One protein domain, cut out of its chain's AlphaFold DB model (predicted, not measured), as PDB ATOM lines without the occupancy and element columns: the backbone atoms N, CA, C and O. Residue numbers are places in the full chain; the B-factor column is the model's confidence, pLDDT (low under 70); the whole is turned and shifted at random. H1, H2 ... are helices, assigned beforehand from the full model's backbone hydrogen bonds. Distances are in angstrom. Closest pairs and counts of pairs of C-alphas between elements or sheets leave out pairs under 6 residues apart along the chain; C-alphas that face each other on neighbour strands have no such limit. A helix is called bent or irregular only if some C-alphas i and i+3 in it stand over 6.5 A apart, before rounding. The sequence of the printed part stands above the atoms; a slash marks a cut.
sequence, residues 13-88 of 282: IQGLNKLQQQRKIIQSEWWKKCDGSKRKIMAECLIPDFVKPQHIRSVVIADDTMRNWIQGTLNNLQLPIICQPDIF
ATOM      1  N   ILE A  13     161.927 173.935 186.089       81.88
ATOM      2  CA  ILE A  13     162.809 172.886 186.632       81.88
ATOM      3  C   ILE A  13     162.109 171.518 186.639       81.88
ATOM      4  O   ILE A  13     162.682 170.515 186.219       81.88
ATOM      5  N   GLN A  14     160.847 171.472 187.063       85.19
ATOM      6  CA  GLN A  14     160.063 170.238 187.098       85.19
ATOM      7  C   GLN A  14     159.742 169.733 185.685       85.19
ATOM      8  O   GLN A  14     159.808 168.530 185.431       85.19
ATOM      9  N   GLY A  15     159.465 170.648 184.752       83.62
ATOM     10  CA  GLY A  15     159.242 170.336 183.343       83.62
ATOM     11  C   GLY A  15     160.476 169.715 182.690       83.62
ATOM     12  O   GLY A  15     160.367 168.682 182.031       83.62
ATOM     13  N   LEU A  16     161.668 170.268 182.945       83.19
ATOM     14  CA  LEU A  16     162.932 169.693 182.467       83.19
ATOM     15  C   LEU A  16     163.155 168.272 183.004       83.19
ATOM     16  O   LEU A  16     163.499 167.374 182.233       83.19
ATOM     17  N   ASN A  17     162.871 168.035 184.287       86.62
ATOM     18  CA  ASN A  17     162.949 166.695 184.874       86.62
ATOM     19  C   ASN A  17     161.956 165.721 184.215       86.62
ATOM     20  O   ASN A  17     162.314 164.578 183.922       86.62
ATOM     21  N   LYS A  18     160.727 166.163 183.920       85.38
ATOM     22  CA  LYS A  18     159.733 165.355 183.194       85.38
ATOM     23  C   LYS A  18     160.182 165.015 181.774       85.38
ATOM     24  O   LYS A  18     160.061 163.858 181.372       85.38
ATOM     25  N   LEU A  19     160.749 165.973 181.039       83.38
ATOM     26  CA  LEU A  19     161.312 165.731 179.706       83.38
ATOM     27  C   LEU A  19     162.462 164.720 179.762       83.38
ATOM     28  O   LEU A  19     162.526 163.807 178.940       83.38
ATOM     29  N   GLN A  20     163.337 164.826 180.765       85.75
ATOM     30  CA  GLN A  20     164.441 163.887 180.948       85.75
ATOM     31  C   GLN A  20     163.948 162.465 181.257       85.75
ATOM     32  O   GLN A  20     164.450 161.509 180.668       85.75
ATOM     33  N   GLN A  21     162.928 162.316 182.109       87.19
ATOM     34  CA  GLN A  21     162.291 161.021 182.393       87.19
ATOM     35  C   GLN A  21     161.657 160.397 181.142       87.19
ATOM     36  O   GLN A  21     161.669 159.179 180.976       87.19
ATOM     37  N   GLN A  22     161.126 161.224 180.241       85.88
ATOM     38  CA  GLN A  22     160.493 160.777 179.001       85.88
ATOM     39  C   GLN A  22     161.465 160.666 177.820       85.88
ATOM     40  O   GLN A  22     161.060 160.244 176.740       85.88
ATOM     41  N   ARG A  23     162.753 160.977 178.009       84.31
ATOM     42  CA  ARG A  23     163.741 161.092 176.927       84.31
ATOM     43  C   ARG A  23     163.842 159.843 176.054       84.31
ATOM     44  O   ARG A  23     163.927 159.978 174.841       84.31
ATOM     45  N   LYS A  24     163.763 158.644 176.644       84.12
ATOM     46  CA  LYS A  24     163.759 157.375 175.887       84.12
ATOM     47  C   LYS A  24     162.562 157.256 174.941       84.12
ATOM     48  O   LYS A  24     162.716 156.749 173.842       84.12
ATOM     49  N   ILE A  25     161.390 157.723 175.370       83.25
ATOM     50  CA  ILE A  25     160.172 157.721 174.552       83.25
ATOM     51  C   ILE A  25     160.283 158.801 173.472       83.25
ATOM     52  O   ILE A  25     160.062 158.508 172.308       83.25
ATOM     53  N   ILE A  26     160.699 160.015 173.844       78.12
ATOM     54  CA  ILE A  26     160.860 161.153 172.920       78.12
ATOM     55  C   ILE A  26     161.878 160.844 171.811       78.12
ATOM     56  O   ILE A  26     161.704 161.269 170.676       78.12
ATOM     57  N   GLN A  27     162.942 160.105 172.127       79.25
ATOM     58  CA  GLN A  27     163.974 159.700 171.167       79.25
ATOM     59  C   GLN A  27     163.640 158.404 170.419       79.25
ATOM     60  O   GLN A  27     164.434 157.969 169.586       79.25
ATOM     61  N   SER A  28     162.510 157.763 170.723       76.62
ATOM     62  CA  SER A  28     162.132 156.519 170.066       76.62
ATOM     63  C   SER A  28     161.767 156.769 168.606       76.62
ATOM     64  O   SER A  28     161.032 157.698 168.279       76.62
ATOM     65  N   GLU A  29     162.226 155.891 167.718       64.88
ATOM     66  CA  GLU A  29     161.812 155.917 166.313       64.88
ATOM     67  C   GLU A  29     160.398 155.356 166.102       64.88
ATOM     68  O   GLU A  29     159.790 155.635 165.067       64.88
ATOM     69  N   TRP A  30     159.892 154.600 167.087       60.88
ATOM     70  CA  TRP A  30     158.639 153.843 167.035       60.88
ATOM     71  C   TRP A  30     157.820 154.017 168.313       60.88
ATOM     72  O   TRP A  30     158.364 154.069 169.418       60.88
ATOM     73  N   TRP A  31     156.498 154.055 168.182       72.00
ATOM     74  CA  TRP A  31     155.584 154.215 169.310       72.00
ATOM     75  C   TRP A  31     154.249 153.532 169.039       72.00
ATOM     76  O   TRP A  31     153.858 153.311 167.892       72.00
ATOM     77  N   LYS A  32     153.542 153.184 170.113       66.50
ATOM     78  CA  LYS A  32     152.266 152.468 170.067       66.50
ATOM     79  C   LYS A  32     151.158 153.318 170.682       66.50
ATOM     80  O   LYS A  32     151.379 154.130 171.581       66.50
ATOM     81  N   LYS A  33     149.927 153.127 170.199       63.75
ATOM     82  CA  LYS A  33     148.737 153.751 170.805       63.75
ATOM     83  C   LYS A  33     148.445 153.131 172.182       63.75
ATOM     84  O   LYS A  33     148.127 153.859 173.117       63.75
ATOM     85  N   CYS A  34     148.626 151.812 172.320       69.19
ATOM     86  CA  CYS A  34     148.254 151.042 173.513       69.19
ATOM     87  C   CYS A  34     149.070 151.361 174.778       69.19
ATOM     88  O   CYS A  34     148.515 151.326 175.870       69.19
ATOM     89  N   ASP A  35     150.352 151.715 174.655       75.19
ATOM     90  CA  ASP A  35     151.219 152.046 175.802       75.19
ATOM     91  C   ASP A  35     151.274 153.559 176.103       75.19
ATOM     92  O   ASP A  35     151.995 154.016 176.996       75.19
ATOM     93  N   GLY A  36     150.514 154.363 175.349       71.06
ATOM     94  CA  GLY A  36     150.460 155.815 175.488       71.06
ATOM     95  C   GLY A  36     151.712 156.563 175.017       71.06
ATOM     96  O   GLY A  36     151.755 157.785 175.168       71.06
ATOM     97  N   SER A  37     152.709 155.888 174.433       76.75
ATOM     98  CA  SER A  37     153.916 156.533 173.893       76.75
ATOM     99  C   SER A  37     153.595 157.502 172.750       76.75
ATOM    100  O   SER A  37     154.164 158.593 172.734       76.75
ATOM    101  N   LYS A  38     152.603 157.185 171.892       69.56
ATOM    102  CA  LYS A  38     152.092 158.106 170.847       69.56
ATOM    103  C   LYS A  38     151.731 159.474 171.433       69.56
ATOM    104  O   LYS A  38     152.228 160.496 170.977       69.56
ATOM    105  N   ARG A  39     150.919 159.485 172.498       71.38
ATOM    106  CA  ARG A  39     150.446 160.724 173.144       71.38
ATOM    107  C   ARG A  39     151.580 161.540 173.757       71.38
ATOM    108  O   ARG A  39     151.541 162.758 173.698       71.38
ATOM    109  N   LYS A  40     152.587 160.878 174.333       74.94
ATOM    110  CA  LYS A  40     153.743 161.555 174.943       74.94
ATOM    111  C   LYS A  40     154.649 162.213 173.899       74.94
ATOM    112  O   LYS A  40     155.120 163.314 174.139       74.94
ATOM    113  N   ILE A  41     154.872 161.563 172.753       72.31
ATOM    114  CA  ILE A  41     155.662 162.128 171.642       72.31
ATOM    115  C   ILE A  41     154.931 163.295 170.980       72.31
ATOM    116  O   ILE A  41     155.547 164.310 170.680       72.31
ATOM    117  N   MET A  42     153.618 163.167 170.781       66.62
ATOM    118  CA  MET A  42     152.790 164.213 170.173       66.62
ATOM    119  C   MET A  42     152.432 165.353 171.141       66.62
ATOM    120  O   MET A  42     151.696 166.265 170.765       66.62
ATOM    121  N   ALA A  43     152.899 165.305 172.392       69.69
ATOM    122  CA  ALA A  43     152.622 166.349 173.363       69.69
ATOM    123  C   ALA A  43     153.352 167.641 172.968       69.69
ATOM    124  O   ALA A  43     154.576 167.680 172.853       69.69
ATOM    125  N   GLU A  44     152.595 168.719 172.797       65.06
ATOM    126  CA  GLU A  44     153.154 170.047 172.563       65.06
ATOM    127  C   GLU A  44     153.763 170.587 173.864       65.06
ATOM    128  O   GLU A  44     153.113 170.605 174.911       65.06
ATOM    129  N   CYS A  45     155.018 171.038 173.805       68.94
ATOM    130  CA  CYS A  45     155.687 171.693 174.924       68.94
ATOM    131  C   CYS A  45     155.741 173.200 174.670       68.94
ATOM    132  O   CYS A  45     156.435 173.664 173.766       68.94
ATOM    133  N   LEU A  46     155.013 173.962 175.484       66.12
ATOM    134  CA  LEU A  46     155.095 175.417 175.498       66.12
ATOM    135  C   LEU A  46     156.098 175.837 176.571       66.12
ATOM    136  O   LEU A  46     155.910 175.549 177.752       66.12
ATOM    137  N   ILE A  47     157.169 176.507 176.151       67.75
ATOM    138  CA  ILE A  47     158.170 177.075 177.055       67.75
ATOM    139  C   ILE A  47     157.940 178.589 177.086       67.75
ATOM    140  O   ILE A  47     158.149 179.241 176.055       67.75
ATOM    141  N   PRO A  48     157.507 179.154 178.229       62.75
ATOM    142  CA  PRO A  48     157.371 180.598 178.387       62.75
ATOM    143  C   PRO A  48     158.664 181.328 178.002       62.75
ATOM    144  O   PRO A  48     159.762 180.807 178.212       62.75
ATOM    145  N   ASP A  49     158.521 182.509 177.399       64.19
ATOM    146  CA  ASP A  49     159.614 183.424 177.024       64.19
ATOM    147  C   ASP A  49     160.634 182.893 175.995       64.19
ATOM    148  O   ASP A  49     161.624 183.557 175.688       64.19
ATOM    149  N   PHE A  50     160.395 181.712 175.411       67.62
ATOM    150  CA  PHE A  50     161.301 181.090 174.436       67.62
ATOM    151  C   PHE A  50     160.893 181.305 172.972       67.62
ATOM    152  O   PHE A  50     161.707 181.126 172.063       67.62
ATOM    153  N   VAL A  51     159.646 181.712 172.722       67.81
ATOM    154  CA  VAL A  51     159.162 182.083 171.386       67.81
ATOM    155  C   VAL A  51     159.239 183.599 171.252       67.81
ATOM    156  O   VAL A  51     158.436 184.320 171.836       67.81
ATOM    157  N   LYS A  52     160.215 184.103 170.484       70.50
ATOM    158  CA  LYS A  52     160.350 185.552 170.256       70.50
ATOM    159  C   LYS A  52     159.077 186.105 169.589       70.50
ATOM    160  O   LYS A  52     158.603 185.470 168.642       70.50
ATOM    161  N   PRO A  53     158.583 187.300 169.975       70.31
ATOM    162  CA  PRO A  53     157.344 187.871 169.430       70.31
ATOM    163  C   PRO A  53     157.288 187.923 167.896       70.31
ATOM    164  O   PRO A  53     156.259 187.627 167.305       70.31
ATOM    165  N   GLN A  54     158.422 188.187 167.242       69.62
ATOM    166  CA  GLN A  54     158.577 188.195 165.779       69.62
ATOM    167  C   GLN A  54     158.223 186.869 165.069       69.62
ATOM    168  O   GLN A  54     158.047 186.847 163.854       69.62
ATOM    169  N   HIS A  55     158.168 185.750 165.794       70.94
ATOM    170  CA  HIS A  55     157.784 184.445 165.247       70.94
ATOM    171  C   HIS A  55     156.282 184.162 165.379       70.94
ATOM    172  O   HIS A  55     155.782 183.224 164.756       70.94
ATOM    173  N   ILE A  56     155.554 184.972 166.153       70.94
ATOM    174  CA  ILE A  56     154.106 184.872 166.304       70.94
ATOM    175  C   ILE A  56     153.469 185.564 165.096       70.94
ATOM    176  O   ILE A  56     153.687 186.746 164.860       70.94
ATOM    177  N   ARG A  57     152.711 184.816 164.287       63.50
ATOM    178  CA  ARG A  57     152.105 185.338 163.045       63.50
ATOM    179  C   ARG A  57     150.703 185.913 163.251       63.50
ATOM    180  O   ARG A  57     150.282 186.774 162.486       63.50
ATOM    181  N   SER A  58     149.968 185.393 164.230       69.19
ATOM    182  CA  SER A  58     148.593 185.780 164.551       69.19
ATOM    183  C   SER A  58     148.175 185.173 165.887       69.19
ATOM    184  O   SER A  58     148.694 184.123 166.271       69.19
ATOM    185  N   VAL A  59     147.188 185.781 166.537       73.75
ATOM    186  CA  VAL A  59     146.504 185.222 167.707       73.75
ATOM    187  C   VAL A  59     145.076 184.892 167.289       73.75
ATOM    188  O   VAL A  59     144.356 185.762 166.803       73.75
ATOM    189  N   VAL A  60     144.680 183.628 167.421       67.31
ATOM    190  CA  VAL A  60     143.316 183.176 167.117       67.31
ATOM    191  C   VAL A  60     142.582 182.987 168.431       67.31
ATOM    192  O   VAL A  60     143.126 182.390 169.358       67.31
ATOM    193  N   ILE A  61     141.378 183.530 168.517       71.38
ATOM    194  CA  ILE A  61     140.597 183.593 169.750       71.38
ATOM    195  C   ILE A  61     139.190 183.070 169.489       71.38
ATOM    196  O   ILE A  61     138.689 183.151 168.365       71.38
ATOM    197  N   ALA A  62     138.593 182.484 170.524       58.81
ATOM    198  CA  ALA A  62     137.339 181.754 170.396       58.81
ATOM    199  C   ALA A  62     136.117 182.669 170.230       58.81
ATOM    200  O   ALA A  62     135.185 182.310 169.520       58.81
ATOM    201  N   ASP A  63     136.135 183.853 170.839       65.44
ATOM    202  CA  ASP A  63     134.999 184.771 170.852       65.44
ATOM    203  C   ASP A  63     135.435 186.238 171.026       65.44
ATOM    204  O   ASP A  63     136.599 186.555 171.299       65.44
ATOM    205  N   ASP A  64     134.473 187.147 170.857       68.75
ATOM    206  CA  ASP A  64     134.670 188.592 171.001       68.75
ATOM    207  C   ASP A  64     134.925 189.042 172.448       68.75
ATOM    208  O   ASP A  64     135.505 190.107 172.668       68.75
ATOM    209  N   THR A  65     134.565 188.243 173.454       75.88
ATOM    210  CA  THR A  65     134.871 188.555 174.857       75.88
ATOM    211  C   THR A  65     136.376 188.431 175.110       75.88
ATOM    212  O   THR A  65     136.989 189.338 175.682       75.88
ATOM    213  N   MET A  66     137.002 187.376 174.583       72.25
ATOM    214  CA  MET A  66     138.456 187.194 174.598       72.25
ATOM    215  C   MET A  66     139.197 188.264 173.793       72.25
ATOM    216  O   MET A  66     140.324 188.620 174.144       72.25
ATOM    217  N   ARG A  67     138.576 188.822 172.747       73.81
ATOM    218  CA  ARG A  67     139.167 189.893 171.927       73.81
ATOM    219  C   ARG A  67     139.467 191.121 172.752       73.81
ATOM    220  O   ARG A  67     140.582 191.625 172.682       73.81
ATOM    221  N   ASN A  68     138.494 191.566 173.536       75.69
ATOM    222  CA  ASN A  68     138.618 192.781 174.331       75.69
ATOM    223  C   ASN A  68     139.702 192.627 175.407       75.69
ATOM    224  O   ASN A  68     140.516 193.529 175.608       75.69
ATOM    225  N   TRP A  69     139.775 191.451 176.040       78.25
ATOM    226  CA  TRP A  69     140.824 191.138 177.013       78.25
ATOM    227  C   TRP A  69     142.224 191.096 176.371       78.25
ATOM    228  O   TRP A  69     143.179 191.684 176.887       78.25
ATOM    229  N   ILE A  70     142.346 190.452 175.205       75.94
ATOM    230  CA  ILE A  70     143.619 190.322 174.484       75.94
ATOM    231  C   ILE A  70     144.067 191.649 173.883       75.94
ATOM    232  O   ILE A  70     145.257 191.942 173.936       75.94
ATOM    233  N   GLN A  71     143.158 192.474 173.362       73.06
ATOM    234  CA  GLN A  71     143.488 193.813 172.869       73.06
ATOM    235  C   GLN A  71     144.106 194.662 173.982       73.06
ATOM    236  O   GLN A  71     145.188 195.202 173.783       73.06
ATOM    237  N   GLY A  72     143.518 194.665 175.185       71.94
ATOM    238  CA  GLY A  72     144.094 195.364 176.341       71.94
ATOM    239  C   GLY A  72     145.486 194.859 176.749       71.94
ATOM    240  O   GLY A  72     146.331 195.643 177.178       71.94
ATOM    241  N   THR A  73     145.746 193.561 176.569       73.44
ATOM    242  CA  THR A  73     147.005 192.900 176.958       73.44
ATOM    243  C   THR A  73     148.099 193.020 175.885       73.44
ATOM    244  O   THR A  73     149.280 193.136 176.202       73.44
ATOM    245  N   LEU A  74     147.719 193.012 174.605       69.56
ATOM    246  CA  LEU A  74     148.617 193.048 173.444       69.56
ATOM    247  C   LEU A  74     148.735 194.440 172.812       69.56
ATOM    248  O   LEU A  74     149.262 194.539 171.708       69.56
ATOM    249  N   ASN A  75     148.298 195.507 173.493       58.25
ATOM    250  CA  ASN A  75     148.237 196.888 172.983       58.25
ATOM    251  C   ASN A  75     149.504 197.385 172.244       58.25
ATOM    252  O   ASN A  75     149.408 198.269 171.398       58.25
ATOM    253  N   ASN A  76     150.680 196.806 172.514       59.50
ATOM    254  CA  ASN A  76     151.959 197.197 171.908       59.50
ATOM    255  C   ASN A  76     152.446 196.281 170.766       59.50
ATOM    256  O   ASN A  76     153.514 196.517 170.204       59.50
ATOM    257  N   LEU A  77     151.708 195.226 170.421       61.53
ATOM    258  CA  LEU A  77     152.075 194.268 169.379       61.53
ATOM    259  C   LEU A  77     151.110 194.406 168.198       61.53
ATOM    260  O   LEU A  77     149.925 194.112 168.323       61.53
ATOM    261  N   GLN A  78     151.622 194.798 167.026       65.62
ATOM    262  CA  GLN A  78     150.882 194.750 165.755       65.62
ATOM    263  C   GLN A  78     150.706 193.293 165.286       65.62
ATOM    264  O   GLN A  78     151.239 192.874 164.260       65.62
ATOM    265  N   LEU A  79     150.000 192.487 166.076       67.81
ATOM    266  CA  LEU A  79     149.689 191.098 165.769       67.81
ATOM    267  C   LEU A  79     148.224 190.989 165.325       67.81
ATOM    268  O   LEU A  79     147.339 191.467 166.033       67.81
ATOM    269  N   PRO A  80     147.929 190.337 164.185       66.88
ATOM    270  CA  PRO A  80     146.553 190.085 163.772       66.88
ATOM    271  C   PRO A  80     145.808 189.236 164.816       66.88
ATOM    272  O   PRO A  80     146.221 188.105 165.089       66.88
ATOM    273  N   ILE A  81     144.706 189.763 165.364       69.88
ATOM    274  CA  ILE A  81     143.789 189.041 166.262       69.88
ATOM    275  C   ILE A  81     142.575 188.562 165.455       69.88
ATOM    276  O   ILE A  81     141.785 189.367 164.956       69.88
ATOM    277  N   ILE A  82     142.412 187.246 165.339       64.50
ATOM    278  CA  ILE A  82     141.374 186.597 164.529       64.50
ATOM    279  C   ILE A  82     140.323 185.978 165.470       64.50
ATOM    280  O   ILE A  82     140.604 184.966 166.108       64.50
ATOM    281  N   CYS A  83     139.118 186.561 165.550       57.03
ATOM    282  CA  CYS A  83     137.969 186.009 166.302       57.03
ATOM    283  C   CYS A  83     137.244 184.914 165.531       57.03
ATOM    284  O   CYS A  83     136.093 185.102 165.148       57.03
ATOM    285  N   GLN A  84     137.917 183.811 165.220       60.44
ATOM    286  CA  GLN A  84     137.285 182.699 164.513       60.44
ATOM    287  C   GLN A  84     137.953 181.385 164.956       60.44
ATOM    288  O   GLN A  84     138.945 180.984 164.340       60.44
ATOM    289  N   PRO A  85     137.457 180.710 166.017       50.72
ATOM    290  CA  PRO A  85     138.040 179.451 166.502       50.72
ATOM    291  C   PRO A  85     138.053 178.381 165.406       50.72
ATOM    292  O   PRO A  85     139.018 177.629 165.275       50.72
ATOM    293  N   ASP A  86     137.035 178.402 164.547       51.16
ATOM    294  CA  ASP A  86     136.877 177.471 163.430       51.16
ATOM    295  C   ASP A  86     137.931 177.679 162.328       51.16
ATOM    296  O   ASP A  86     138.157 176.787 161.513       51.16
ATOM    297  N   ILE A  87     138.612 178.835 162.297       50.22
ATOM    298  CA  ILE A  87     139.565 179.194 161.236       50.22
ATOM    299  C   ILE A  87     140.986 178.729 161.507       50.22
ATOM    300  O   ILE A  87     141.790 178.690 160.577       50.22
ATOM    301  N   PHE A  88     141.311 178.303 162.729       52.72
ATOM    302  CA  PHE A  88     142.685 177.922 163.068       52.72
ATOM    303  C   PHE A  88     143.285 176.896 162.081       52.72
ATOM    304  O   PHE A  88     144.470 176.969 161.751       52.72
TER     305      PHE A  88
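This is residues 13 to 88 of the 282 residues of the protein "DUF4433 domain-containing protein" of Candidatus Poribacteria bacterium (UniProt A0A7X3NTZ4). With little regular structure, the domain is two small lobes, far apart: H1 and H2 make one, and H3 with the unnamed residues 74 to 88 makes the other. Residues 42 to 63, with no named element, run between them. The printed part has 76 residues, 29 of them in three named helices, H1, H2, H3, and no named strand: all helix. It is only just extended, close to loose: the radius of gyration of the C-alphas is 17.4 A, the spans 42 by 29 by 19 A.

H1, residues 13 to 26, begins at C-alpha 13 (162.809, 172.886, 186.632) and is 18.2 A long. It is irregular: C-alphas 21 and 24 are 7.6 A apart. H2 is residues 37 to 41, 6.3 A. H3, residues 64 to 73, is 14.4 A long and ends at C-alpha 73 (147.005, 192.900, 176.958).

H1, with residues 22 to 26 alone, touches H2; the closest C-alphas, of Ile 26 and Ile 41, are 5.4 A apart. H3 is apart from both. Residues 59 to 60 pair with residues 81 to 82, parallel. In H2 every O i to N i+4 pair is within hydrogen-bond range; in H1 8 of 10, in H3 5 of 6.

The farthest C-alphas, of Cys 34 and Asn 76, are 46.3 A apart. The printed part has no cut; the link H2 to H3 is long. Mean pLDDT of the printed part is 70.7, with 38 residues under 70, among them 42 to 51 and 74 to 88.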